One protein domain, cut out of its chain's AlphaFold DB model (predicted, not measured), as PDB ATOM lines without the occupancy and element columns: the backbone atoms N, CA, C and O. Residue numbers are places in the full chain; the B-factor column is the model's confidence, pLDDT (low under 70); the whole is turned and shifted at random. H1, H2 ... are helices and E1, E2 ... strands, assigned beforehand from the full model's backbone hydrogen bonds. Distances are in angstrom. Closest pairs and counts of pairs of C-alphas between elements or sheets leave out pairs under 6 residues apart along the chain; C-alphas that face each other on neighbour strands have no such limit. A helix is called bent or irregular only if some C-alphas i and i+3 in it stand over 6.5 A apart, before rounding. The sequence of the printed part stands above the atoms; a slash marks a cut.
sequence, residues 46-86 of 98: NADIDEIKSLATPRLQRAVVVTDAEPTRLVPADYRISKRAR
ATOM      1  N   ASN A  46     166.174 225.520 228.594       94.06
ATOM      2  CA  ASN A  46     165.188 224.776 227.806       94.06
ATOM      3  C   ASN A  46     164.473 225.646 226.755       94.06
ATOM      4  O   ASN A  46     164.228 225.168 225.652       94.06
ATOM      5  N   ALA A  47     164.201 226.919 227.061       95.38
ATOM      6  CA  ALA A  47     163.596 227.853 226.110       95.38
ATOM      7  C   ALA A  47     164.486 228.077 224.875       95.38
ATOM      8  O   ALA A  47     164.012 227.941 223.750       95.38
ATOM      9  N   ASP A  48     165.786 228.315 225.087       94.31
ATOM     10  CA  ASP A  48     166.765 228.489 224.006       94.31
ATOM     11  C   ASP A  48     166.877 227.206 223.161       94.31
ATOM     12  O   ASP A  48     166.969 227.247 221.935       94.31
ATOM     13  N   ILE A  49     166.829 226.034 223.810       93.75
ATOM     14  CA  ILE A  49     166.823 224.734 223.125       93.75
ATOM     15  C   ILE A  49     165.606 224.620 222.197       93.75
ATOM     16  O   ILE A  49     165.739 224.159 221.059       93.75
ATOM     17  N   ASP A  50     164.425 225.001 222.670       95.38
ATOM     18  CA  ASP A  50     163.192 224.900 221.892       95.38
ATOM     19  C   ASP A  50     163.147 225.921 220.752       95.38
ATOM     20  O   ASP A  50     162.742 225.576 219.637       95.38
ATOM     21  N   GLU A  51     163.671 227.126 220.970       93.56
ATOM     22  CA  GLU A  51     163.874 228.112 219.911       93.56
ATOM     23  C   GLU A  51     164.804 227.565 218.820       93.56
ATOM     24  O   GLU A  51     164.425 227.534 217.645       93.56
ATOM     25  N   ILE A  52     165.970 227.025 219.192       91.75
ATOM     26  CA  ILE A  52     166.910 226.413 218.242       91.75
ATOM     27  C   ILE A  52     166.234 225.284 217.456       91.75
ATOM     28  O   ILE A  52     166.381 225.211 216.234       91.75
ATOM     29  N   LYS A  53     165.462 224.412 218.119       91.75
ATOM     30  CA  LYS A  53     164.707 223.350 217.435       91.75
ATOM     31  C   LYS A  53     163.704 223.931 216.440       91.75
ATOM     32  O   LYS A  53     163.618 223.423 215.320       91.75
ATOM     33  N   SER A  54     162.963 224.973 216.820       92.62
ATOM     34  CA  SER A  54     161.957 225.608 215.961       92.62
ATOM     35  C   SER A  54     162.578 226.217 214.701       92.62
ATOM     36  O   SER A  54     162.071 225.998 213.602       92.62
ATOM     37  N   LEU A  55     163.733 226.876 214.837       91.00
ATOM     38  CA  LEU A  55     164.473 227.489 213.735       91.00
ATOM     39  C   LEU A  55     165.136 226.439 212.836       91.00
ATOM     40  O   LEU A  55     165.202 226.598 211.615       91.00
ATOM     41  N   ALA A  56     165.632 225.350 213.428       90.69
ATOM     42  CA  ALA A  56     166.325 224.294 212.702       90.69
ATOM     43  C   ALA A  56     165.364 223.399 211.910       90.69
ATOM     44  O   ALA A  56     165.654 223.079 210.758       90.69
ATOM     45  N   THR A  57     164.226 223.009 212.497       90.62
ATOM     46  CA  THR A  57     163.277 222.030 211.929       90.62
ATOM     47  C   THR A  57     162.898 222.288 210.463       90.62
ATOM     48  O   THR A  57     163.048 221.357 209.668       90.62
ATOM     49  N   PRO A  58     162.485 223.503 210.041       90.88
ATOM     50  CA  PRO A  58     162.118 223.758 208.644       90.88
ATOM     51  C   PRO A  58     163.311 223.710 207.676       90.88
ATOM     52  O   PRO A  58     163.129 223.550 206.473       90.88
ATOM     53  N   ARG A  59     164.540 223.833 208.185       87.50
ATOM     54  CA  ARG A  59     165.780 223.913 207.399       87.50
ATOM     55  C   ARG A  59     166.574 222.602 207.398       87.50
ATOM     56  O   ARG A  59     167.650 222.545 206.803       87.50
ATOM     57  N   LEU A  60     166.092 221.559 208.081       89.12
ATOM     58  CA  LEU A  60     166.795 220.282 208.205       89.12
ATOM     59  C   LEU A  60     166.817 219.523 206.876       89.12
ATOM     60  O   LEU A  60     165.814 218.959 206.441       89.12
ATOM     61  N   GLN A  61     168.003 219.406 206.287       85.88
ATOM     62  CA  GLN A  61     168.249 218.573 205.113       85.88
ATOM     63  C   GLN A  61     169.050 217.329 205.504       85.88
ATOM     64  O   GLN A  61     169.901 217.373 206.398       85.88
ATOM     65  N   ARG A  62     168.778 216.192 204.847       84.62
ATOM     66  CA  ARG A  62     169.589 214.976 205.023       84.62
ATOM     67  C   ARG A  62     171.030 215.299 204.622       84.62
ATOM     68  O   ARG A  62     171.248 215.898 203.571       84.62
ATOM     69  N   ALA A  63     172.003 214.930 205.457       86.56
ATOM     70  CA  ALA A  63     173.396 215.061 205.061       86.56
ATOM     71  C   ALA A  63     173.683 214.182 203.831       86.56
ATOM     72  O   ALA A  63     173.044 213.156 203.601       86.56
ATOM     73  N   VAL A  64     174.637 214.611 203.022       88.19
ATOM     74  CA  VAL A  64     175.081 213.909 201.817       88.19
ATOM     75  C   VAL A  64     176.599 213.875 201.837       88.19
ATOM     76  O   VAL A  64     177.230 214.795 202.369       88.19
ATOM     77  N   VAL A  65     177.167 212.798 201.312       85.88
ATOM     78  CA  VAL A  65     178.604 212.533 201.295       85.88
ATOM     79  C   VAL A  65     179.087 212.443 199.855       85.88
ATOM     80  O   VAL A  65     178.319 212.113 198.954       85.88
ATOM     81  N   VAL A  66     180.357 212.757 199.641       85.56
ATOM     82  CA  VAL A  66     181.058 212.393 198.408       85.56
ATOM     83  C   VAL A  66     181.660 211.013 198.647       85.56
ATOM     84  O   VAL A  66     182.187 210.763 199.731       85.56
ATOM     85  N   THR A  67     181.542 210.115 197.674       79.88
ATOM     86  CA  THR A  67     182.123 208.766 197.751       79.88
ATOM     87  C   THR A  67     183.204 208.606 196.696       79.88
ATOM     88  O   THR A  67     183.168 209.289 195.673       79.88
ATOM     89  N   ASP A  68     184.130 207.676 196.916       82.00
ATOM     90  CA  ASP A  68     185.217 207.403 195.967       82.00
ATOM     91  C   ASP A  68     184.698 206.899 194.609       82.00
ATOM     92  O   ASP A  68     185.335 207.110 193.580       82.00
ATOM     93  N   ALA A  69     183.516 206.269 194.595       80.06
ATOM     94  CA  ALA A  69     182.859 205.794 193.381       80.06
ATOM     95  C   ALA A  69     182.293 206.937 192.516       80.06
ATOM     96  O   ALA A  69     182.298 206.840 191.291       80.06
ATOM     97  N   GLU A  70     181.821 208.023 193.136       77.75
ATOM     98  CA  GLU A  70     181.248 209.185 192.446       77.75
ATOM     99  C   GLU A  70     181.778 210.502 193.057       77.75
ATOM    100  O   GLU A  70     181.049 211.195 193.775       77.75
ATOM    101  N   PRO A  71     183.034 210.904 192.768       79.56
ATOM    102  CA  PRO A  71     183.680 212.052 193.418       79.56
ATOM    103  C   PRO A  71     183.023 213.404 193.094       79.56
ATOM    104  O   PRO A  71     183.184 214.379 193.826       79.56
ATOM    105  N   THR A  72     182.262 213.476 192.002       81.19
ATOM    106  CA  THR A  72     181.606 214.707 191.534       81.19
ATOM    107  C   THR A  72     180.182 214.861 192.083       81.19
ATOM    108  O   THR A  72     179.574 215.920 191.920       81.19
ATOM    109  N   ARG A  73     179.615 213.829 192.726       82.06
ATOM    110  CA  ARG A  73     178.208 213.817 193.145       82.06
ATOM    111  C   ARG A  73     178.060 213.642 194.651       82.06
ATOM    112  O   ARG A  73     178.703 212.817 195.287       82.06
ATOM    113  N   LEU A  74     177.131 214.412 195.209       82.94
ATOM    114  CA  LEU A  74     176.676 214.250 196.580       82.94
ATOM    115  C   LEU A  74     175.626 213.139 196.639       82.94
ATOM    116  O   LEU A  74     174.537 213.279 196.078       82.94
ATOM    117  N   VAL A  75     175.949 212.052 197.333       83.88
ATOM    118  CA  VAL A  75     175.077 210.886 197.490       83.88
ATOM    119  C   VAL A  75     174.637 210.726 198.949       83.88
ATOM    120  O   VAL A  75     175.372 211.088 199.875       83.88
ATOM    121  N   PRO A  76     173.412 210.237 199.206       82.62
ATOM    122  CA  PRO A  76     173.012 209.868 200.556       82.62
ATOM    123  C   PRO A  76     173.846 208.667 201.020       82.62
ATOM    124  O   PRO A  76     174.014 207.708 200.280       82.62
ATOM    125  N   ALA A  77     174.351 208.719 202.251       83.31
ATOM    126  CA  ALA A  77     175.057 207.584 202.837       83.31
ATOM    127  C   ALA A  77     174.073 206.515 203.344       83.31
ATOM    128  O   ALA A  77     173.008 206.853 203.887       83.31
ATOM    129  N   ASP A  78     174.483 205.250 203.213       82.31
ATOM    130  CA  ASP A  78     173.748 204.064 203.684       82.31
ATOM    131  C   ASP A  78     173.977 203.767 205.176       82.31
ATOM    132  O   ASP A  78     173.216 203.031 205.801       82.31
ATOM    133  N   TYR A  79     174.993 204.383 205.785       86.00
ATOM    134  CA  TYR A  79     175.208 204.352 207.230       86.00
ATOM    135  C   TYR A  79     174.489 205.514 207.932       86.00
ATOM    136  O   TYR A  79     174.046 206.483 207.309       86.00
ATOM    137  N   ARG A  80     174.360 205.438 209.265       80.25
ATOM    138  CA  ARG A  80     173.692 206.484 210.051       80.25
ATOM    139  C   ARG A  80     174.431 207.817 209.904       80.25
ATOM    140  O   ARG A  80     175.516 208.001 210.449       80.25
ATOM    141  N   ILE A  81     173.767 208.766 209.258       82.44
ATOM    142  CA  ILE A  81     174.198 210.157 209.117       82.44
ATOM    143  C   ILE A  81     173.123 211.109 209.645       82.44
ATOM    144  O   ILE A  81     171.935 210.780 209.686       82.44
ATOM    145  N   SER A  82     173.539 212.290 210.093       85.75
ATOM    146  CA  SER A  82     172.642 213.291 210.667       85.75
ATOM    147  C   SER A  82     171.849 214.056 209.597       85.75
ATOM    148  O   SER A  82     172.154 214.034 208.402       85.75
ATOM    149  N   LYS A  83     170.804 214.764 210.037       84.06
ATOM    150  CA  LYS A  83     170.237 215.893 209.292       84.06
ATOM    151  C   LYS A  83     170.923 217.167 209.775       84.06
ATOM    152  O   LYS A  83     171.240 217.271 210.959       84.06
ATOM    153  N   ARG A  84     171.153 218.122 208.878       81.38
ATOM    154  CA  ARG A  84     171.814 219.391 209.201       81.38
ATOM    155  C   ARG A  84     170.984 220.573 208.728       81.38
ATOM    156  O   ARG A  84     170.370 220.514 207.666       81.38
ATOM    157  N   ALA A  85     171.017 221.643 209.507       85.62
ATOM    158  CA  ALA A  85     170.533 222.966 209.146       85.62
ATOM    159  C   ALA A  85     171.670 223.947 209.446       85.62
ATOM    160  O   ALA A  85     172.308 223.853 210.493       85.62
ATOM    161  N   ARG A  86     171.964 224.854 208.517       77.31
ATOM    162  CA  ARG A  86     172.909 225.953 208.741       77.31
ATOM    163  C   ARG A  86     172.096 227.190 209.077       77.31
ATOM    164  O   ARG A  86     171.114 227.424 208.385       77.31
TER     165      ARG A  86
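Overview. This is residues 46 to 86 of the 98 residues of the protein "Hypothetical protein" of Rotaria sordida (UniProt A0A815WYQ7). A small antiparallel hairpin, E1 and E2, forms one end of a rod, and helix H1 forms the other, its residues 46 to 54 sticking out free. After E2 the last stretch folds back toward H1, with residues 83 to 84 pairing antiparallel with 61 to 62. The printed part has 41 residues, in the order H1, E1, E2, and is mixed, helices and strands. It is only just extended, close to loose, with a radius of gyration of the C-alphas of 13.9 A and spans of 44 by 17 by 11 A.

Arrangement. E1, residues 65 to 67, and E2, residues 70 to 75, are a hairpin at 142 degrees; N 65 and O 75 are 2.9 A apart, within hydrogen-bond range. H1, residues 46 to 59, is apart from E2. In H1, 8 of 10 O i to N i+4 pairs are within range.

Along the chain. H1 is 20.4 A long from C-alpha 46 at (165.188, 224.776, 227.806), and only just irregular: C-alphas 55 and 58 are 6.7 A apart. E1 measures 6.3 A. E2 measures 8.1 A, ending at C-alpha 75 (175.077, 210.886, 197.490).

Size, cuts and confidence. The C-alphas farthest apart, of Ala 47 and Ala 69, are 43.9 A apart. The printed part has no cut, both links are tight, and no printed residue is under pLDDT 70.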